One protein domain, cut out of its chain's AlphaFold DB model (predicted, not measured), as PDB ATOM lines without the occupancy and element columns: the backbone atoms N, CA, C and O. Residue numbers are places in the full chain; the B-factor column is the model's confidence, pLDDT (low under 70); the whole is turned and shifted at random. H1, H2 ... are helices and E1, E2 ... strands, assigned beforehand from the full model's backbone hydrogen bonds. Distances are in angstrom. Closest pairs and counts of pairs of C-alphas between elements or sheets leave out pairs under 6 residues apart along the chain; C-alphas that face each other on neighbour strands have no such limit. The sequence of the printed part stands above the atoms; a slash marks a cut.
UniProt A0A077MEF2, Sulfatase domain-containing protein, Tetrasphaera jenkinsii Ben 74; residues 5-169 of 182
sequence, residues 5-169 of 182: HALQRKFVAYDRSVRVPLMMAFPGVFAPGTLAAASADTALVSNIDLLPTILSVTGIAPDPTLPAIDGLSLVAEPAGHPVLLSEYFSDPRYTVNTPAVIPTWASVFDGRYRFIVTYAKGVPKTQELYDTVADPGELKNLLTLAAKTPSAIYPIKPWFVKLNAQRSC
ATOM      1  N   HIS A   5     184.029 192.397 225.666       55.59
ATOM      2  CA  HIS A   5     184.786 192.586 226.921       55.59
ATOM      3  C   HIS A   5     184.083 192.072 228.190       55.59
ATOM      4  O   HIS A   5     184.403 192.515 229.290       55.59
ATOM      5  N   ALA A   6     183.121 191.150 228.055       56.22
ATOM      6  CA  ALA A   6     182.227 190.725 229.137       56.22
ATOM      7  C   ALA A   6     181.412 191.882 229.755       56.22
ATOM      8  O   ALA A   6     180.913 191.778 230.877       56.22
ATOM      9  N   LEU A   7     181.245 192.980 229.011       58.88
ATOM     10  CA  LEU A   7     180.502 194.157 229.435       58.88
ATOM     11  C   LEU A   7     179.158 194.214 228.707       58.88
ATOM     12  O   LEU A   7     179.043 194.082 227.485       58.88
ATOM     13  N   GLN A   8     178.109 194.447 229.486       49.03
ATOM     14  CA  GLN A   8     176.775 194.734 228.982       49.03
ATOM     15  C   GLN A   8     176.539 196.238 229.173       49.03
ATOM     16  O   GLN A   8     176.674 196.707 230.300       49.03
ATOM     17  N   ARG A   9     176.154 196.965 228.101       57.94
ATOM     18  CA  ARG A   9     175.851 198.430 228.012       57.94
ATOM     19  C   ARG A   9     176.949 199.319 227.387       57.94
ATOM     20  O   ARG A   9     177.964 198.838 226.891       57.94
ATOM     21  N   LYS A  10     176.632 200.610 227.213       58.56
ATOM     22  CA  LYS A  10     177.516 201.707 226.750       58.56
ATOM     23  C   LYS A  10     178.245 202.330 227.969       58.56
ATOM     24  O   LYS A  10     178.160 201.756 229.046       58.56
ATOM     25  N   PHE A  11     178.934 203.467 227.812       72.88
ATOM     26  CA  PHE A  11     179.702 204.196 228.854       72.88
ATOM     27  C   PHE A  11     181.081 203.629 229.206       72.88
ATOM     28  O   PHE A  11     181.634 203.949 230.248       72.88
ATOM     29  N   VAL A  12     181.656 202.808 228.338       79.56
ATOM     30  CA  VAL A  12     183.024 202.285 228.487       79.56
ATOM     31  C   VAL A  12     183.920 202.886 227.404       79.56
ATOM     32  O   VAL A  12     183.405 203.376 226.400       79.56
ATOM     33  N   ALA A  13     185.235 202.876 227.607       82.25
ATOM     34  CA  ALA A  13     186.182 203.630 226.777       82.25
ATOM     35  C   ALA A  13     186.527 202.979 225.421       82.25
ATOM     36  O   ALA A  13     187.170 203.604 224.582       82.25
ATOM     37  N   TYR A  14     186.109 201.731 225.207       85.38
ATOM     38  CA  TYR A  14     186.399 200.945 224.003       85.38
ATOM     39  C   TYR A  14     185.673 201.465 222.754       85.38
ATOM     40  O   TYR A  14     184.598 202.070 222.856       85.38
ATOM     41  N   ASP A  15     186.195 201.142 221.568       81.25
ATOM     42  CA  ASP A  15     185.770 201.703 220.277       81.25
ATOM     43  C   ASP A  15     184.276 201.515 220.044       81.25
ATOM     44  O   ASP A  15     183.540 202.456 219.761       81.25
ATOM     45  N   ARG A  16     183.793 200.296 220.297       79.88
ATOM     46  CA  ARG A  16     182.382 199.907 220.152       79.88
ATOM     47  C   ARG A  16     181.430 200.736 221.019       79.88
ATOM     48  O   ARG A  16     180.211 200.737 220.809       79.88
ATOM     49  N   SER A  17     181.948 201.392 222.051       81.06
ATOM     50  CA  SER A  17     181.185 202.259 222.938       81.06
ATOM     51  C   SER A  17     181.287 203.723 222.520       81.06
ATOM     52  O   SER A  17     180.229 204.337 222.362       81.06
ATOM     53  N   VAL A  18     182.504 204.232 222.290       86.06
ATOM     54  CA  VAL A  18     182.779 205.664 222.063       86.06
ATOM     55  C   VAL A  18     182.646 206.114 220.607       86.06
ATOM     56  O   VAL A  18     182.272 207.258 220.364       86.06
ATOM     57  N   ARG A  19     182.905 205.235 219.633       87.38
ATOM     58  CA  ARG A  19     182.802 205.566 218.209       87.38
ATOM     59  C   ARG A  19     181.339 205.576 217.776       87.38
ATOM     60  O   ARG A  19     180.606 204.603 217.979       87.38
ATOM     61  N   VAL A  20     180.926 206.678 217.158       86.12
ATOM     62  CA  VAL A  20     179.579 206.877 216.613       86.12
ATOM     63  C   VAL A  20     179.661 207.248 215.131       86.12
ATOM     64  O   VAL A  20     180.615 207.912 214.728       86.12
ATOM     65  N   PRO A  21     178.704 206.806 214.299       85.25
ATOM     66  CA  PRO A  21     178.646 207.235 212.908       85.25
ATOM     67  C   PRO A  21     178.255 208.717 212.824       85.25
ATOM     68  O   PRO A  21     177.310 209.147 213.485       85.25
ATOM     69  N   LEU A  22     178.952 209.475 211.976       84.50
ATOM     70  CA  LEU A  22     178.650 210.870 211.654       84.50
ATOM     71  C   LEU A  22     178.472 211.002 210.138       84.50
ATOM     72  O   LEU A  22     179.338 210.591 209.371       84.50
ATOM     73  N   MET A  23     177.356 211.589 209.711       82.44
ATOM     74  CA  MET A  23     177.098 211.957 208.318       82.44
ATOM     75  C   MET A  23     176.587 213.394 208.285       82.44
ATOM     76  O   MET A  23     175.716 213.758 209.073       82.44
ATOM     77  N   MET A  24     177.119 214.206 207.374       77.81
ATOM     78  CA  MET A  24     176.721 215.602 207.196       77.81
ATOM     79  C   MET A  24     176.440 215.879 205.723       77.81
ATOM     80  O   MET A  24     177.169 215.414 204.849       77.81
ATOM     81  N   ALA A  25     175.400 216.665 205.457       80.94
ATOM     82  CA  ALA A  25     175.030 217.087 204.115       80.94
ATOM     83  C   ALA A  25     174.851 218.608 204.094       80.94
ATOM     84  O   ALA A  25     173.868 219.132 204.614       80.94
ATOM     85  N   PHE A  26     175.803 219.302 203.471       78.38
ATOM     86  CA  PHE A  26     175.751 220.745 203.240       78.38
ATOM     87  C   PHE A  26     175.827 221.014 201.729       78.38
ATOM     88  O   PHE A  26     176.927 221.038 201.162       78.38
ATOM     89  N   PRO A  27     174.676 221.170 201.045       76.69
ATOM     90  CA  PRO A  27     174.644 221.480 199.619       76.69
ATOM     91  C   PRO A  27     175.435 222.754 199.308       76.69
ATOM     92  O   PRO A  27     175.268 223.767 199.981       76.69
ATOM     93  N   GLY A  28     176.309 222.701 198.303       77.50
ATOM     94  CA  GLY A  28     177.166 223.833 197.922       77.50
ATOM     95  C   GLY A  28     178.426 224.013 198.779       77.50
ATOM     96  O   GLY A  28     179.294 224.785 198.391       77.50
ATOM     97  N   VAL A  29     178.562 223.275 199.886       77.75
ATOM     98  CA  VAL A  29     179.791 223.216 200.703       77.75
ATOM     99  C   VAL A  29     180.565 221.938 200.404       77.75
ATOM    100  O   VAL A  29     181.773 221.969 200.192       77.75
ATOM    101  N   PHE A  30     179.860 220.807 200.338       73.19
ATOM    102  CA  PHE A  30     180.428 219.521 199.951       73.19
ATOM    103  C   PHE A  30     179.944 219.134 198.557       73.19
ATOM    104  O   PHE A  30     178.766 219.301 198.226       73.19
ATOM    105  N   ALA A  31     180.845 218.609 197.727       66.19
ATOM    106  CA  ALA A  31     180.470 218.155 196.396       66.19
ATOM    107  C   ALA A  31     179.562 216.904 196.488       66.19
ATOM    108  O   ALA A  31     179.782 216.038 197.340       66.19
ATOM    109  N   PRO A  32     178.531 216.764 195.637       60.66
ATOM    110  CA  PRO A  32     177.676 215.579 195.631       60.66
ATOM    111  C   PRO A  32     178.489 214.292 195.459       60.66
ATOM    112  O   PRO A  32     179.389 214.232 194.625       60.66
ATOM    113  N   GLY A  33     178.193 213.265 196.258       58.09
ATOM    114  CA  GLY A  33     178.948 212.006 196.240       58.09
ATOM    115  C   GLY A  33     180.350 212.095 196.854       58.09
ATOM    116  O   GLY A  33     181.014 211.068 196.970       58.09
ATOM    117  N   THR A  34     180.790 213.277 197.303       56.44
ATOM    118  CA  THR A  34     181.914 213.342 198.233       56.44
ATOM    119  C   THR A  34     181.409 212.941 199.608       56.44
ATOM    120  O   THR A  34     180.488 213.548 200.156       56.44
ATOM    121  N   LEU A  35     182.035 211.916 200.189       54.53
ATOM    122  CA  LEU A  35     182.290 211.963 201.621       54.53
ATOM    123  C   LEU A  35     183.040 213.278 201.797       54.53
ATOM    124  O   LEU A  35     184.158 213.405 201.300       54.53
ATOM    125  N   ALA A  36     182.330 214.291 202.290       49.34
ATOM    126  CA  ALA A  36     182.837 215.629 202.529       49.34
ATOM    127  C   ALA A  36     184.311 215.575 202.918       49.34
ATOM    128  O   ALA A  36     184.670 214.772 203.775       49.34
ATOM    129  N   ALA A  37     185.111 216.402 202.254       43.78
ATOM    130  CA  ALA A  37     186.561 216.432 202.220       43.78
ATOM    131  C   ALA A  37     187.267 216.632 203.577       43.78
ATOM    132  O   ALA A  37     188.177 217.441 203.654       43.78
ATOM    133  N   ALA A  38     186.941 215.861 204.612       43.69
ATOM    134  CA  ALA A  38     187.966 215.204 205.392       43.69
ATOM    135  C   ALA A  38     188.565 214.134 204.479       43.69
ATOM    136  O   ALA A  38     187.968 213.099 204.185       43.69
ATOM    137  N   SER A  39     189.747 214.415 203.954       40.75
ATOM    138  CA  SER A  39     190.626 213.358 203.494       40.75
ATOM    139  C   SER A  39     190.678 212.255 204.560       40.75
ATOM    140  O   SER A  39     191.213 212.476 205.644       40.75
ATOM    141  N   ALA A  40     190.150 211.092 204.175       50.78
ATOM    142  CA  ALA A  40     190.262 209.774 204.784       50.78
ATOM    143  C   ALA A  40     189.264 209.401 205.893       50.78
ATOM    144  O   ALA A  40     189.066 210.110 206.875       50.78
ATOM    145  N   ASP A  41     188.824 208.142 205.812       57.16
ATOM    146  CA  ASP A  41     188.339 207.293 206.915       57.16
ATOM    147  C   ASP A  41     189.254 207.290 208.170       57.16
ATOM    148  O   ASP A  41     188.993 206.571 209.135       57.16
ATOM    149  N   THR A  42     190.351 208.058 208.160       71.38
ATOM    150  CA  THR A  42     191.373 208.154 209.199       71.38
ATOM    151  C   THR A  42     191.391 209.496 209.932       71.38
ATOM    152  O   THR A  42     192.099 209.591 210.932       71.38
ATOM    153  N   ALA A  43     190.683 210.533 209.462       85.81
ATOM    154  CA  ALA A  43     190.626 211.807 210.183       85.81
ATOM    155  C   ALA A  43     189.924 211.609 211.533       85.81
ATOM    156  O   ALA A  43     188.863 210.982 211.613       85.81
ATOM    157  N   LEU A  44     190.517 212.132 212.607       90.75
ATOM    158  CA  LEU A  44     189.942 211.997 213.938       90.75
ATOM    159  C   LEU A  44     189.050 213.193 214.240       90.75
ATOM    160  O   LEU A  44     189.507 214.333 214.247       90.75
ATOM    161  N   VAL A  45     187.779 212.918 214.507       91.44
ATOM    162  CA  VAL A  45     186.749 213.932 214.757       91.44
ATOM    163  C   VAL A  45     185.985 213.616 216.038       91.44
ATOM    164  O   VAL A  45     185.907 212.462 216.465       91.44
ATOM    165  N   SER A  46     185.408 214.644 216.651       91.44
ATOM    166  CA  SER A  46     184.662 214.569 217.904       91.44
ATOM    167  C   SER A  46     183.341 215.330 217.819       91.44
ATOM    168  O   SER A  46     183.167 216.239 217.015       91.44
ATOM    169  N   ASN A  47     182.389 215.010 218.698       91.62
ATOM    170  CA  ASN A  47     181.094 215.699 218.744       91.62
ATOM    171  C   ASN A  47     181.226 217.205 219.035       91.62
ATOM    172  O   ASN A  47     180.346 217.976 218.655       91.62
ATOM    173  N   ILE A  48     182.315 217.628 219.687       90.56
ATOM    174  CA  ILE A  48     182.595 219.048 219.949       90.56
ATOM    175  C   ILE A  48     182.889 219.842 218.666       90.56
ATOM    176  O   ILE A  48     182.748 221.061 218.666       90.56
ATOM    177  N   ASP A  49     183.224 219.158 217.569       91.06
ATOM    178  CA  ASP A  49     183.510 219.758 216.261       91.06
ATOM    179  C   ASP A  49     182.230 220.196 215.532       91.06
ATOM    180  O   ASP A  49     182.272 221.005 214.604       91.06
ATOM    181  N   LEU A  50     181.056 219.715 215.962       90.81
ATOM    182  CA  LEU A  50     179.782 220.040 215.315       90.81
ATOM    183  C   LEU A  50     179.445 221.529 215.416       90.81
ATOM    184  O   LEU A  50     179.071 222.139 214.417       90.81
ATOM    185  N   LEU A  51     179.601 222.126 216.600       91.12
ATOM    186  CA  LEU A  51     179.311 223.544 216.814       91.12
ATOM    187  C   LEU A  51     180.166 224.471 215.921       91.12
ATOM    188  O   LEU A  51     179.571 225.242 215.164       91.12
ATOM    189  N   PRO A  52     181.514 224.404 215.924       90.19
ATOM    190  CA  PRO A  52     182.333 225.268 215.072       90.19
ATOM    191  C   PRO A  52     182.130 224.972 213.582       90.19
ATOM    192  O   PRO A  52     182.189 225.895 212.771       90.19
ATOM    193  N   THR A  53     181.816 223.726 213.205       89.31
ATOM    194  CA  THR A  53     181.453 223.383 211.819       89.31
ATOM    195  C   THR A  53     180.173 224.095 211.381       89.31
ATOM    196  O   THR A  53     180.146 224.711 210.318       89.31
ATOM    197  N   ILE A  54     179.119 224.061 212.203       89.69
ATOM    198  CA  ILE A  54     177.840 224.719 211.893       89.69
ATOM    199  C   ILE A  54     178.019 226.237 211.809       89.69
ATOM    200  O   ILE A  54     177.536 226.852 210.858       89.69
ATOM    201  N   LEU A  55     178.741 226.846 212.754       90.19
ATOM    202  CA  LEU A  55     179.046 228.281 212.721       90.19
ATOM    203  C   LEU A  55     179.819 228.657 211.448       90.19
ATOM    204  O   LEU A  55     179.445 229.595 210.747       90.19
ATOM    205  N   SER A  56     180.830 227.860 211.089       87.56
ATOM    206  CA  SER A  56     181.635 228.048 209.877       87.56
ATOM    207  C   SER A  56     180.813 227.956 208.590       87.56
ATOM    208  O   SER A  56     181.052 228.732 207.670       87.56
ATOM    209  N   VAL A  57     179.862 227.022 208.503       88.31
ATOM    210  CA  VAL A  57     179.005 226.844 207.316       88.31
ATOM    211  C   VAL A  57     177.934 227.930 207.216       88.31
ATOM    212  O   VAL A  57     177.591 228.363 206.120       88.31
ATOM    213  N   THR A  58     177.394 228.370 208.352       89.38
ATOM    214  CA  THR A  58     176.315 229.372 208.397       89.38
ATOM    215  C   THR A  58     176.820 230.814 208.341       89.38
ATOM    216  O   THR A  58     176.025 231.725 208.121       89.38
ATOM    217  N   GLY A  59     178.122 231.040 208.547       88.88
ATOM    218  CA  GLY A  59     178.709 232.378 208.647       88.88
ATOM    219  C   GLY A  59     178.332 233.120 209.934       88.88
ATOM    220  O   GLY A  59     178.540 234.329 210.026       88.88
ATOM    221  N   ILE A  60     177.768 232.420 210.923       91.44
ATOM    222  CA  ILE A  60     177.407 232.993 212.221       91.44
ATOM    223  C   ILE A  60     178.674 233.123 213.069       91.44
ATOM    224  O   ILE A  60     179.413 232.157 213.261       91.44
ATOM    225  N   ALA A  61     178.916 234.320 213.605       87.62
ATOM    226  CA  ALA A  61     180.016 234.545 214.532       87.62
ATOM    227  C   ALA A  61     179.741 233.859 215.888       87.62
ATOM    228  O   ALA A  61     178.607 233.922 216.371       87.62
ATOM    229  N   PRO A  62     180.751 233.236 216.528       85.69
ATOM    230  CA  PRO A  62     180.617 232.732 217.891       85.69
ATOM    231  C   PRO A  62     180.225 233.854 218.860       85.69
ATOM    232  O   PRO A  62     180.736 234.970 218.755       85.69
ATOM    233  N   ASP A  63     179.353 233.552 219.822       84.75
ATOM    234  CA  ASP A  63     179.011 234.490 220.891       84.75
ATOM    235  C   ASP A  63     180.216 234.649 221.841       84.75
ATOM    236  O   ASP A  63     180.608 233.670 222.483       84.75
ATOM    237  N   PRO A  64     180.809 235.852 221.960       84.19
ATOM    238  CA  PRO A  64     181.989 236.074 222.794       84.19
ATOM    239  C   PRO A  64     181.705 235.951 224.299       84.19
ATOM    240  O   PRO A  64     182.643 235.937 225.092       84.19
ATOM    241  N   THR A  65     180.435 235.900 224.710       88.19
ATOM    242  CA  THR A  65     180.046 235.676 226.109       88.19
ATOM    243  C   THR A  65     180.064 234.199 226.498       88.19
ATOM    244  O   THR A  65     180.077 233.880 227.690       88.19
ATOM    245  N   LEU A  66     180.090 233.293 225.516       82.44
ATOM    246  CA  LEU A  66     180.187 231.861 225.758       82.44
ATOM    247  C   LEU A  66     181.652 231.438 225.935       82.44
ATOM    248  O   LEU A  66     182.551 232.025 225.327       82.44
ATOM    249  N   PRO A  67     181.917 230.395 226.742       81.44
ATOM    250  CA  PRO A  67     183.245 229.810 226.828       81.44
ATOM    251  C   PRO A  67     183.754 229.365 225.457       81.44
ATOM    252  O   PRO A  67     182.994 228.844 224.635       81.44
ATOM    253  N   ALA A  68     185.057 229.521 225.241       80.38
ATOM    254  CA  ALA A  68     185.708 228.956 224.072       80.38
ATOM    255  C   ALA A  68     185.556 227.430 224.060       80.38
ATOM    256  O   ALA A  68     185.581 226.773 225.102       80.38
ATOM    257  N   ILE A  69     185.405 226.887 222.858       83.19
ATOM    258  CA  ILE A  69     185.282 225.454 222.610       83.19
ATOM    259  C   ILE A  69     186.559 224.952 221.947       83.19
ATOM    260  O   ILE A  69     187.118 225.633 221.091       83.19
ATOM    261  N   ASP A  70     186.988 223.748 222.312       85.88
ATOM    262  CA  ASP A  70     188.206 223.133 221.766       85.88
ATOM    263  C   ASP A  70     187.961 222.386 220.437       85.88
ATOM    264  O   ASP A  70     188.860 221.752 219.892       85.88
ATOM    265  N   GLY A  71     186.729 222.435 219.918       88.00
ATOM    266  CA  GLY A  71     186.357 221.787 218.664       88.00
ATOM    267  C   GLY A  71     186.917 222.490 217.426       88.00
ATOM    268  O   GLY A  71     187.158 223.697 217.420       88.00
ATOM    269  N   LEU A  72     187.048 221.731 216.342       88.38
ATOM    270  CA  LEU A  72     187.513 222.188 215.033       88.38
ATOM    271  C   LEU A  72     186.357 222.248 214.032       88.38
ATOM    272  O   LEU A  72     185.479 221.390 214.032       88.38
ATOM    273  N   SER A  73     186.351 223.238 213.137       89.06
ATOM    274  CA  SER A  73     185.426 223.208 211.997       89.06
ATOM    275  C   SER A  73     185.884 222.140 211.010       89.06
ATOM    276  O   SER A  73     186.949 222.268 210.421       89.06
ATOM    277  N   LEU A  74     185.057 221.124 210.764       87.12
ATOM    278  CA  LEU A  74     185.353 220.027 209.834       87.12
ATOM    279  C   LEU A  74     185.433 220.481 208.368       87.12
ATOM    280  O   LEU A  74     185.910 219.739 207.515       87.12
ATOM    281  N   VAL A  75     184.959 221.694 208.068       84.56
ATOM    282  CA  VAL A  75     185.087 222.323 206.745       84.56
ATOM    283  C   VAL A  75     186.398 223.099 206.632       84.56
ATOM    284  O   VAL A  75     187.036 223.065 205.583       84.56
ATOM    285  N   ALA A  76     186.801 223.801 207.694       84.56
ATOM    286  CA  ALA A  76     188.014 224.618 207.686       84.56
ATOM    287  C   ALA A  76     189.285 223.804 207.995       84.56
ATOM    288  O   ALA A  76     190.349 224.110 207.467       84.56
ATOM    289  N   GLU A  77     189.164 222.763 208.819       86.19
ATOM    290  CA  GLU A  77     190.256 221.931 209.338       86.19
ATOM    291  C   GLU A  77     189.996 220.443 209.024       86.19
ATOM    292  O   GLU A  77     189.782 219.621 209.920       86.19
ATOM    293  N   PRO A  78     190.008 220.053 207.736       81.75
ATOM    294  CA  PRO A  78     189.626 218.709 207.296       81.75
ATOM    295  C   PRO A  78     190.568 217.588 207.761       81.75
ATOM    296  O   PRO A  78     190.220 216.413 207.678       81.75
ATOM    297  N   ALA A  79     191.768 217.933 208.235       84.69
ATOM    298  CA  ALA A  79     192.712 216.969 208.795       84.69
ATOM    299  C   ALA A  79     192.240 216.389 210.143       84.69
ATOM    300  O   ALA A  79     192.706 215.321 210.542       84.69
ATOM    301  N   GLY A  80     191.321 217.077 210.829       87.81
ATOM    302  CA  GLY A  80     190.855 216.704 212.158       87.81
ATOM    303  C   GLY A  80     191.938 216.824 213.234       87.81
ATOM    304  O   GLY A  80     192.965 217.490 213.073       87.81
ATOM    305  N   HIS A  81     191.686 216.162 214.358       90.50
ATOM    306  CA  HIS A  81     192.570 216.146 215.517       90.50
ATOM    307  C   HIS A  81     193.697 215.115 215.342       90.50
ATOM    308  O   HIS A  81     193.473 214.044 214.779       90.50
ATOM    309  N   PRO A  82     194.909 215.353 215.869       90.06
ATOM    310  CA  PRO A  82     195.942 214.314 215.923       90.06
ATOM    311  C   PRO A  82     195.694 213.286 217.039       90.06
ATOM    312  O   PRO A  82     196.239 212.183 217.005       90.06
ATOM    313  N   VAL A  83     194.895 213.643 218.046       91.56
ATOM    314  CA  VAL A  83     194.483 212.769 219.144       91.56
ATOM    315  C   VAL A  83     193.086 213.163 219.616       91.56
ATOM    316  O   VAL A  83     192.757 214.340 219.679       91.56
ATOM    317  N   LEU A  84     192.271 212.179 219.982       92.88
ATOM    318  CA  LEU A  84     190.974 212.396 220.614       92.88
ATOM    319  C   LEU A  84     191.042 212.086 222.098       92.88
ATOM    320  O   LEU A  84     191.504 211.012 222.486       92.88
ATOM    321  N   LEU A  85     190.503 212.994 222.905       93.69
ATOM    322  CA  LEU A  85     190.161 212.747 224.298       93.69
ATOM    323  C   LEU A  85     188.729 212.209 224.392       93.69
ATOM    324  O   LEU A  85     187.808 212.687 223.733       93.69
ATOM    325  N   SER A  86     188.524 211.213 225.243       93.56
ATOM    326  CA  SER A  86     187.199 210.775 225.674       93.56
ATOM    327  C   SER A  86     187.209 210.574 227.176       93.56
ATOM    328  O   SER A  86     188.130 209.961 227.716       93.56
ATOM    329  N   GLU A  87     186.178 211.066 227.852       92.31
ATOM    330  CA  GLU A  87     186.064 210.974 229.302       92.31
ATOM    331  C   GLU A  87     184.659 210.576 229.722       92.31
ATOM    332  O   GLU A  87     183.659 210.902 229.079       92.31
ATOM    333  N   TYR A  88     184.599 209.894 230.855       91.00
ATOM    334  CA  TYR A  88     183.365 209.603 231.552       91.00
ATOM    335  C   TYR A  88     183.578 209.797 233.044       91.00
ATOM    336  O   TYR A  88     184.507 209.244 233.637       91.00
ATOM    337  N   PHE A  89     182.671 210.545 233.659       89.31
ATOM    338  CA  PHE A  89     182.613 210.717 235.100       89.31
ATOM    339  C   PHE A  89     181.501 209.828 235.640       89.31
ATOM    340  O   PHE A  89     180.347 209.964 235.237       89.31
ATOM    341  N   SER A  90     181.860 208.913 236.543       84.56
ATOM    342  CA  SER A  90     180.899 208.018 237.184       84.56
ATOM    343  C   SER A  90     179.783 208.831 237.835       84.56
ATOM    344  O   SER A  90     180.030 209.585 238.776       84.56
ATOM    345  N   ASP A  91     178.554 208.636 237.366       76.25
ATOM    346  CA  ASP A  91     177.366 209.284 237.915       76.25
ATOM    347  C   ASP A  91     176.661 208.322 238.896       76.25
ATOM    348  O   ASP A  91     176.176 207.262 238.477       76.25
ATOM    349  N   PRO A  92     176.575 208.676 240.197       69.50
ATOM    350  CA  PRO A  92     175.933 207.858 241.230       69.50
ATOM    351  C   PRO A  92     174.468 207.506 240.933       69.50
ATOM    352  O   PRO A  92     173.932 206.542 241.470       69.50
ATOM    353  N   ARG A  93     173.782 208.256 240.064       66.19
ATOM    354  CA  ARG A  93     172.392 207.960 239.683       66.19
ATOM    355  C   ARG A  93     172.276 206.700 238.828       66.19
ATOM    356  O   ARG A  93     171.229 206.062 238.826       66.19
ATOM    357  N   TYR A  94     173.351 206.298 238.148       60.53
ATOM    358  CA  TYR A  94     173.387 205.080 237.333       60.53
ATOM    359  C   TYR A  94     173.888 203.846 238.100       60.53
ATOM    360  O   TYR A  94     173.934 202.755 237.525       60.53
ATOM    361  N   THR A  95     174.207 203.982 239.395       56.03
ATOM    362  CA  THR A  95     174.644 202.875 240.268       56.03
ATOM    363  C   THR A  95     173.507 202.252 241.079       56.03
ATOM    364  O   THR A  95     173.706 201.228 241.720       56.03
ATOM    365  N   VAL A  96     172.314 202.857 241.076       49.44
ATOM    366  CA  VAL A  96     171.233 202.493 242.011       49.44
ATOM    367  C   VAL A  96     170.543 201.169 241.637       49.44
ATOM    368  O   VAL A  96     169.922 200.557 242.491       49.44
ATOM    369  N   ASN A  97     170.692 200.684 240.397       48.84
ATOM    370  CA  ASN A  97     170.041 199.455 239.905       48.84
ATOM    371  C   ASN A  97     170.923 198.633 238.938       48.84
ATOM    372  O   ASN A  97     170.414 197.965 238.034       48.84
ATOM    373  N   THR A  98     172.251 198.709 239.058       52.22
ATOM    374  CA  THR A  98     173.187 198.004 238.165       52.22
ATOM    375  C   THR A  98     174.176 197.151 238.971       52.22
ATOM    376  O   THR A  98     174.752 197.648 239.935       52.22
ATOM    377  N   PRO A  99     174.413 195.873 238.604       52.41
ATOM    378  CA  PRO A  99     175.339 195.006 239.344       52.41
ATOM    379  C   PRO A  99     176.813 195.443 239.266       52.41
ATOM    380  O   PRO A  99     177.633 194.953 240.035       52.41
ATOM    381  N   ALA A 100     177.165 196.339 238.337       59.84
ATOM    382  CA  ALA A 100     178.526 196.818 238.128       59.84
ATOM    383  C   ALA A 100     178.539 198.345 237.974       59.84
ATOM    384  O   ALA A 100     177.943 198.893 237.045       59.84
ATOM    385  N   VAL A 101     179.241 199.023 238.885       70.44
ATOM    386  CA  VAL A 101     179.537 200.456 238.785       70.44
ATOM    387  C   VAL A 101     180.531 200.662 237.647       70.44
ATOM    388  O   VAL A 101     181.613 200.075 237.657       70.44
ATOM    389  N   ILE A 102     180.178 201.505 236.679       76.50
ATOM    390  CA  ILE A 102     181.107 201.928 235.630       76.50
ATOM    391  C   ILE A 102     182.036 202.982 236.248       76.50
ATOM    392  O   ILE A 102     181.544 204.029 236.674       76.50
ATOM    393  N   PRO A 103     183.351 202.725 236.362       84.81
ATOM    394  CA  PRO A 103     184.262 203.668 236.997       84.81
ATOM    395  C   PRO A 103     184.401 204.940 236.158       84.81
ATOM    396  O   PRO A 103     184.199 204.921 234.946       84.81
ATOM    397  N   THR A 104     184.824 206.036 236.789       90.81
ATOM    398  CA  THR A 104     185.330 207.200 236.050       90.81
ATOM    399  C   THR A 104     186.500 206.750 235.182       90.81
ATOM    400  O   THR A 104     187.371 206.020 235.659       90.81
ATOM    401  N   TRP A 105     186.555 207.187 233.931       93.56
ATOM    402  CA  TRP A 105     187.658 206.866 233.034       93.56
ATOM    403  C   TRP A 105     187.989 208.028 232.108       93.56
ATOM    404  O   TRP A 105     187.153 208.884 231.829       93.56
ATOM    405  N   ALA A 106     189.230 208.037 231.638       95.06
ATOM    406  CA  ALA A 106     189.701 208.926 230.590       95.06
ATOM    407  C   ALA A 106     190.510 208.116 229.576       95.06
ATOM    408  O   ALA A 106     191.188 207.150 229.940       95.06
ATOM    409  N   SER A 107     190.421 208.495 228.308       96.00
ATOM    410  CA  SER A 107     191.059 207.796 227.203       96.00
ATOM    411  C   SER A 107     191.611 208.777 226.183       96.00
ATOM    412  O   SER A 107     190.938 209.747 225.846       96.00
ATOM    413  N   VAL A 108     192.788 208.472 225.635       95.62
ATOM    414  CA  VAL A 108     193.301 209.118 224.420       95.62
ATOM    415  C   VAL A 108     193.401 208.119 223.277       95.62
ATOM    416  O   VAL A 108     193.764 206.962 223.494       95.62
ATOM    417  N   PHE A 109     193.080 208.570 222.069       94.69
ATOM    418  CA  PHE A 109     193.186 207.785 220.843       94.69
ATOM    419  C   PHE A 109     193.880 208.592 219.749       94.69
ATOM    420  O   PHE A 109     193.416 209.677 219.422       94.69
ATOM    421  N   ASP A 110     194.970 208.078 219.180       92.12
ATOM    422  CA  ASP A 110     195.772 208.782 218.162       92.12
ATOM    423  C   ASP A 110     195.607 208.227 216.738       92.12
ATOM    424  O   ASP A 110     196.469 208.403 215.883       92.12
ATOM    425  N   GLY A 111     194.507 207.515 216.488       91.19
ATOM    426  CA  GLY A 111     194.222 206.892 215.194       91.19
ATOM    427  C   GLY A 111     194.695 205.446 215.076       91.19
ATOM    428  O   GLY A 111     194.179 204.716 214.234       91.19
ATOM    429  N   ARG A 112     195.592 204.989 215.958       92.56
ATOM    430  CA  ARG A 112     195.985 203.573 216.039       92.56
ATOM    431  C   ARG A 112     195.969 203.030 217.454       92.56
ATOM    432  O   ARG A 112     195.537 201.904 217.671       92.56
ATOM    433  N   TYR A 113     196.470 203.792 218.413       94.44
ATOM    434  CA  TYR A 113     196.571 203.320 219.780       94.44
ATOM    435  C   TYR A 113     195.532 203.990 220.650       94.44
ATOM    436  O   TYR A 113     195.371 205.212 220.626       94.44
ATOM    437  N   ARG A 114     194.859 203.179 221.463       95.19
ATOM    438  CA  ARG A 114     193.966 203.659 222.511       95.19
ATOM    439  C   ARG A 114     194.589 203.396 223.869       95.19
ATOM    440  O   ARG A 114     194.891 202.253 224.204       95.19
ATOM    441  N   PHE A 115     194.761 204.458 224.647       96.38
ATOM    442  CA  PHE A 115     195.210 204.382 226.031       96.38
ATOM    443  C   PHE A 115     194.073 204.780 226.963       96.38
ATOM    444  O   PHE A 115     193.553 205.885 226.840       96.38
ATOM    445  N   ILE A 116     193.720 203.898 227.896       95.56
ATOM    446  CA  ILE A 116     192.595 204.054 228.823       95.56
ATOM    447  C   ILE A 116     193.123 204.020 230.252       95.56
ATOM    448  O   ILE A 116     193.929 203.161 230.617       95.56
ATOM    449  N   VAL A 117     192.616 204.932 231.080       95.25
ATOM    450  CA  VAL A 117     192.849 204.949 232.522       95.25
ATOM    451  C   VAL A 117     191.510 204.985 233.241       95.25
ATOM    452  O   VAL A 117     190.699 205.879 232.999       95.25
ATOM    453  N   THR A 118     191.288 204.044 234.158       93.25
ATOM    454  CA  THR A 118     190.162 204.117 235.099       93.25
ATOM    455  C   THR A 118     190.597 204.775 236.399       93.25
ATOM    456  O   THR A 118     191.757 204.684 236.808       93.25
ATOM    457  N   TYR A 119     189.660 205.427 237.075       91.00
ATOM    458  CA  TYR A 119     189.891 206.168 238.303       91.00
ATOM    459  C   TYR A 119     188.902 205.739 239.382       91.00
ATOM    460  O   TYR A 119     187.712 205.554 239.129       91.00
ATOM    461  N   ALA A 120     189.381 205.679 240.623       88.44
ATOM    462  CA  ALA A 120     188.531 205.615 241.804       88.44
ATOM    463  C   ALA A 120     188.935 206.729 242.766       88.44
ATOM    464  O   ALA A 120     190.095 206.814 243.169       88.44
ATOM    465  N   LYS A 121     187.972 207.590 243.122       85.44
ATOM    466  CA  LYS A 121     188.197 208.779 243.967       85.44
ATOM    467  C   LYS A 121     189.357 209.656 243.457       85.44
ATOM    468  O   LYS A 121     190.200 210.089 244.231       85.44
ATOM    469  N   GLY A 122     189.430 209.853 242.138       85.88
ATOM    470  CA  GLY A 122     190.472 210.655 241.479       85.88
ATOM    471  C   GLY A 122     191.832 209.966 241.311       85.88
ATOM    472  O   GLY A 122     192.704 210.509 240.642       85.88
ATOM    473  N   VAL A 123     192.019 208.759 241.850       89.00
ATOM    474  CA  VAL A 123     193.288 208.020 241.761       89.00
ATOM    475  C   VAL A 123     193.225 206.995 240.621       89.00
ATOM    476  O   VAL A 123     192.266 206.216 240.603       89.00
ATOM    477  N   PRO A 124     194.217 206.944 239.704       91.31
ATOM    478  CA  PRO A 124     194.307 205.902 238.679       91.31
ATOM    479  C   PRO A 124     194.261 204.489 239.279       91.31
ATOM    480  O   PRO A 124     194.919 204.218 240.286       91.31
ATOM    481  N   LYS A 125     193.497 203.580 238.667       92.44
ATOM    482  CA  LYS A 125     193.320 202.191 239.120       92.44
ATOM    483  C   LYS A 125     193.763 201.167 238.096       92.44
ATOM    484  O   LYS A 125     194.570 200.306 238.432       92.44
ATOM    485  N   THR A 126     193.265 201.261 236.870       91.62
ATOM    486  CA  THR A 126     193.699 200.399 235.765       91.62
ATOM    487  C   THR A 126     194.233 201.240 234.622       91.62
ATOM    488  O   THR A 126     193.893 202.416 234.484       91.62
ATOM    489  N   GLN A 127     195.122 200.625 233.848       93.56
ATOM    490  CA  GLN A 127     195.774 201.203 232.685       93.56
ATOM    491  C   GLN A 127     195.743 200.159 231.576       93.56
ATOM    492  O   GLN A 127     196.180 199.017 231.765       93.56
ATOM    493  N   GLU A 128     195.225 200.546 230.422       94.38
ATOM    494  CA  GLU A 128     195.085 199.670 229.267       94.38
ATOM    495  C   GLU A 128     195.629 200.380 228.030       94.38
ATOM    496  O   GLU A 128     195.373 201.566 227.830       94.38
ATOM    497  N   LEU A 129     196.410 199.661 227.222       95.62
ATOM    498  CA  LEU A 129     196.909 200.142 225.937       95.62
ATOM    499  C   LEU A 129     196.582 199.113 224.861       95.62
ATOM    500  O   LEU A 129     196.984 197.953 224.979       95.62
ATOM    501  N   TYR A 130     195.905 199.555 223.808       95.00
ATOM    502  CA  TYR A 130     195.486 198.718 222.689       95.00
ATOM    503  C   TYR A 130     196.036 199.261 221.375       95.00
ATOM    504  O   TYR A 130     196.017 200.470 221.162       95.00
ATOM    505  N   ASP A 131     196.501 198.369 220.501       94.56
ATOM    506  CA  ASP A 131     196.735 198.657 219.080       94.56
ATOM    507  C   ASP A 131     195.469 198.260 218.316       94.56
ATOM    508  O   ASP A 131     195.239 197.076 218.083       94.56
ATOM    509  N   THR A 132     194.629 199.225 217.952       91.31
ATOM    510  CA  THR A 132     193.314 198.956 217.347       91.31
ATOM    511  C   THR A 132     193.412 198.460 215.905       91.31
ATOM    512  O   THR A 132     192.442 197.920 215.377       91.31
ATOM    513  N   VAL A 133     194.578 198.598 215.266       91.31
ATOM    514  CA  VAL A 133     194.834 198.053 213.926       91.31
ATOM    515  C   VAL A 133     195.184 196.570 214.024       91.31
ATOM    516  O   VAL A 133     194.626 195.753 213.293       91.31
ATOM    517  N   ALA A 134     196.091 196.209 214.935       92.31
ATOM    518  CA  ALA A 134     196.491 194.815 215.140       92.31
ATOM    519  C   ALA A 134     195.452 194.002 215.935       92.31
ATOM    520  O   ALA A 134     195.391 192.776 215.815       92.31
ATOM    521  N   ASP A 135     194.650 194.677 216.754       91.69
ATOM    522  CA  ASP A 135     193.614 194.098 217.598       91.69
ATOM    523  C   ASP A 135     192.351 194.982 217.602       91.69
ATOM    524  O   ASP A 135     192.076 195.691 218.575       91.69
ATOM    525  N   PRO A 136     191.535 194.925 216.531       88.88
ATOM    526  CA  PRO A 136     190.295 195.703 216.428       88.88
ATOM    527  C   PRO A 136     189.257 195.375 217.508       88.88
ATOM    528  O   PRO A 136     188.294 196.115 217.696       88.88
ATOM    529  N   GLY A 137     189.414 194.233 218.184       87.25
ATOM    530  CA  GLY A 137     188.575 193.831 219.306       87.25
ATOM    531  C   GLY A 137     189.051 194.362 220.655       87.25
ATOM    532  O   GLY A 137     188.355 194.122 221.634       87.25
ATOM    533  N   GLU A 138     190.211 195.027 220.723       89.69
ATOM    534  CA  GLU A 138     190.806 195.557 221.957       89.69
ATOM    535  C   GLU A 138     190.911 194.491 223.078       89.69
ATOM    536  O   GLU A 138     190.730 194.750 224.266       89.69
ATOM    537  N   LEU A 139     191.193 193.241 222.713       88.56
ATOM    538  CA  LEU A 139     191.259 192.100 223.630       88.56
ATOM    539  C   LEU A 139     192.648 191.915 224.265       88.56
ATOM    540  O   LEU A 139     192.787 191.249 225.293       88.56
ATOM    541  N   LYS A 140     193.694 192.487 223.666       89.81
ATOM    542  CA  LYS A 140     195.104 192.322 224.030       89.81
ATOM    543  C   LYS A 140     195.669 193.618 224.601       89.81
ATOM    544  O   LYS A 140     196.211 194.450 223.881       89.81
ATOM    545  N   ASN A 141     195.609 193.756 225.925       91.88
ATOM    546  CA  ASN A 141     196.257 194.875 226.609       91.88
ATOM    547  C   ASN A 141     197.792 194.743 226.515       91.88
ATOM    548  O   ASN A 141     198.402 193.864 227.128       91.88
ATOM    549  N   LEU A 142     198.426 195.645 225.768       91.44
ATOM    550  CA  LEU A 142     199.868 195.649 225.518       91.44
ATOM    551  C   LEU A 142     200.695 195.854 226.796       91.44
ATOM    552  O   LEU A 142     201.801 195.323 226.900       91.44
ATOM    553  N   LEU A 143     200.153 196.553 227.801       89.00
ATOM    554  CA  LEU A 143     200.839 196.768 229.081       89.00
ATOM    555  C   LEU A 143     200.948 195.475 229.898       89.00
ATOM    556  O   LEU A 143     201.960 195.241 230.557       89.00
ATOM    557  N   THR A 144     199.937 194.602 229.836       85.44
ATOM    558  CA  THR A 144     199.980 193.308 230.537       85.44
ATOM    559  C   THR A 144     200.771 192.261 229.759       85.44
ATOM    560  O   THR A 144     201.415 191.410 230.373       85.44
ATOM    561  N   LEU A 145     200.778 192.327 228.422       77.88
ATOM    562  CA  LEU A 145     201.605 191.457 227.582       77.88
ATOM    563  C   LEU A 145     203.102 191.742 227.740       77.88
ATOM    564  O   LEU A 145     203.871 190.790 227.860       77.88
ATOM    565  N   ALA A 146     203.506 193.013 227.815       73.00
ATOM    566  CA  ALA A 146     204.891 193.405 228.095       73.00
ATOM    567  C   ALA A 146     205.393 192.856 229.435       73.00
ATOM    568  O   ALA A 146     206.502 192.336 229.524       73.00
ATOM    569  N   ALA A 147     204.547 192.895 230.469       71.31
ATOM    570  CA  ALA A 147     204.881 192.325 231.773       71.31
ATOM    571  C   ALA A 147     205.115 190.801 231.715       71.31
ATOM    572  O   ALA A 147     205.878 190.268 232.516       71.31
ATOM    573  N   LYS A 148     204.475 190.098 230.770       71.75
ATOM    574  CA  LYS A 148     204.638 188.650 230.555       71.75
ATOM    575  C   LYS A 148     205.757 188.301 229.569       71.75
ATOM    576  O   LYS A 148     206.292 187.200 229.642       71.75
ATOM    577  N   THR A 149     206.100 189.212 228.655       64.62
ATOM    578  CA  THR A 149     207.070 188.995 227.570       64.62
ATOM    579  C   THR A 149     208.054 190.171 227.522       64.62
ATOM    580  O   THR A 149     207.798 191.151 226.820       64.62
ATOM    581  N   PRO A 150     209.191 190.099 228.242       66.56
ATOM    582  CA  PRO A 150     210.088 191.244 228.454       66.56
ATOM    583  C   PRO A 150     210.709 191.851 227.186       66.56
ATOM    584  O   PRO A 150     211.298 192.926 227.249       66.56
ATOM    585  N   SER A 151     210.607 191.181 226.034       59.91
ATOM    586  CA  SER A 151     211.163 191.646 224.760       59.91
ATOM    587  C   SER A 151     210.369 192.785 224.108       59.91
ATOM    588  O   SER A 151     210.903 193.456 223.230       59.91
ATOM    589  N   ALA A 152     209.114 193.019 224.512       61.78
ATOM    590  CA  ALA A 152     208.293 194.126 224.024       61.78
ATOM    591  C   ALA A 152     208.082 195.152 225.147       61.78
ATOM    592  O   ALA A 152     207.322 194.910 226.082       61.78
ATOM    593  N   ILE A 153     208.754 196.303 225.066       72.50
ATOM    594  CA  ILE A 153     208.621 197.386 226.051       72.50
ATOM    595  C   ILE A 153     207.673 198.450 225.494       72.50
ATOM    596  O   ILE A 153     208.009 199.146 224.538       72.50
ATOM    597  N   TYR A 154     206.512 198.616 226.129       80.38
ATOM    598  CA  TYR A 154     205.588 199.719 225.854       80.38
ATOM    599  C   TYR A 154     205.686 200.763 226.977       80.38
ATOM    600  O   TYR A 154     205.122 200.553 228.055       80.38
ATOM    601  N   PRO A 155     206.417 201.879 226.787       83.00
ATOM    602  CA  PRO A 155     206.575 202.878 227.835       83.00
ATOM    603  C   PRO A 155     205.241 203.577 228.101       83.00
ATOM    604  O   PRO A 155     204.641 204.170 227.210       83.00
ATOM    605  N   ILE A 156     204.790 203.552 229.355       87.19
ATOM    606  CA  ILE A 156     203.502 204.144 229.741       87.19
ATOM    607  C   ILE A 156     203.563 205.666 229.928       87.19
ATOM    608  O   ILE A 156     202.570 206.372 229.762       87.19
ATOM    609  N   LYS A 157     204.745 206.195 230.266       89.88
ATOM    610  CA  LYS A 157     204.950 207.612 230.604       89.88
ATOM    611  C   LYS A 157     204.491 208.571 229.490       89.88
ATOM    612  O   LYS A 157     203.757 209.503 229.811       89.88
ATOM    613  N   PRO A 158     204.845 208.352 228.205       91.88
ATOM    614  CA  PRO A 158     204.381 209.200 227.104       91.88
ATOM    615  C   PRO A 158     202.855 209.252 226.970       91.88
ATOM    616  O   PRO A 158     202.301 210.305 226.672       91.88
ATOM    617  N   TRP A 159     202.162 208.144 227.245       92.88
ATOM    618  CA  TRP A 159     200.702 208.087 227.180       92.88
ATOM    619  C   TRP A 159     200.034 208.882 228.295       92.88
ATOM    620  O   TRP A 159     199.068 209.595 228.038       92.88
ATOM    621  N   PHE A 160     200.587 208.846 229.510       91.50
ATOM    622  CA  PHE A 160     200.135 209.727 230.590       91.50
ATOM    623  C   PHE A 160     200.380 211.203 230.285       91.50
ATOM    624  O   PHE A 160     199.524 212.026 230.592       91.50
ATOM    625  N   VAL A 161     201.519 211.546 229.672       91.06
ATOM    626  CA  VAL A 161     201.793 212.924 229.235       91.06
ATOM    627  C   VAL A 161     200.751 213.368 228.211       91.06
ATOM    628  O   VAL A 161     200.137 214.413 228.403       91.06
ATOM    629  N   LYS A 162     200.488 212.547 227.185       90.94
ATOM    630  CA  LYS A 162     199.476 212.820 226.154       90.94
ATOM    631  C   LYS A 162     198.077 212.987 226.766       90.94
ATOM    632  O   LYS A 162     197.403 213.972 226.489       90.94
ATOM    633  N   LEU A 163     197.668 212.067 227.645       91.81
ATOM    634  CA  LEU A 163     196.377 212.123 228.340       91.81
ATOM    635  C   LEU A 163     196.240 213.385 229.194       91.81
ATOM    636  O   LEU A 163     195.238 214.082 229.099       91.81
ATOM    637  N   ASN A 164     197.239 213.695 230.020       90.62
ATOM    638  CA  ASN A 164     197.171 214.855 230.903       90.62
ATOM    639  C   ASN A 164     197.183 216.169 230.119       90.62
ATOM    640  O   ASN A 164     196.435 217.067 230.484       90.62
ATOM    641  N   ALA A 165     197.969 216.261 229.041       88.88
ATOM    642  CA  ALA A 165     197.988 217.432 228.168       88.88
ATOM    643  C   ALA A 165     196.591 217.716 227.596       88.88
ATOM    644  O   ALA A 165     196.090 218.832 227.725       88.88
ATOM    645  N   GLN A 166     195.932 216.683 227.069       88.94
ATOM    646  CA  GLN A 166     194.581 216.794 226.522       88.94
ATOM    647  C   GLN A 166     193.547 217.169 227.594       88.94
ATOM    648  O   GLN A 166     192.729 218.050 227.376       88.94
ATOM    649  N   ARG A 167     193.621 216.580 228.794       87.56
ATOM    650  CA  ARG A 167     192.698 216.891 229.906       87.56
ATOM    651  C   ARG A 167     192.914 218.267 230.536       87.56
ATOM    652  O   ARG A 167     192.020 218.783 231.197       87.56
ATOM    653  N   SER A 168     194.113 218.829 230.400       83.00
ATOM    654  CA  SER A 168     194.425 220.190 230.853       83.00
ATOM    655  C   SER A 168     194.079 221.258 229.820       83.00
ATOM    656  O   SER A 168     194.121 222.445 230.141       83.00
ATOM    657  N   CYS A 169     193.752 220.850 228.595       74.12
ATOM    658  CA  CYS A 169     193.301 221.762 227.569       74.12
ATOM    659  C   CYS A 169     191.848 222.160 227.832       74.12
ATOM    660  O   CYS A 169     190.976 221.300 227.893       74.12
TER     661      CYS A 169
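This is residues 5 to 169 of the 182 residues of the protein "Sulfatase domain-containing protein" of Tetrasphaera jenkinsii Ben 74 (UniProt A0A077MEF2). Little is regular here: long loops round H2 form a lobe beyond the E1 edge of a twisted antiparallel sheet, E1 E2 E3 E4, and H4 crosses one face. The printed part has 165 residues, under half in named elements, ordered H1 H2 E1 E2 E3 E4 H3 H4, class mixed. It is only just compact, close to loose: radius of gyration of the C-alphas 18.4 A, spans 55 by 41 by 29 A.

Find H1, residues 15 to 18, from (185.770, 201.703, 220.277). Next come H2, 47 to 58, 17.8 A; E1, 84 to 88; E2, 104 to 109; E3, 113 to 120; E4, 123 to 131, 24.8 A; H3, 142 to 148; and H4, 157 to 168, ending at (194.425, 220.190, 230.853).

Look for hairpin pairs within hydrogen-bond range: N 86 and O 107, N 106 and O 117, N 116 and O 128, each 2.9 A. H4's height over the sheet is 9.3 A; C-alphas 108 and 163 are E2 and H4's closest, 5.8 A. H1 and H3 only graze the sheet; H2 is not on it. Every O i to N i+4 pair is within range in H3 and H4, 6 of 8 in H2.

The printed part has no cut; residues 63 to 68 stand free. Links H1-H2, H2-E1 and E1-E2 are long. Confidence is under 70 at 5 to 10, 31 to 41, 92 to 100 and 149 to 152.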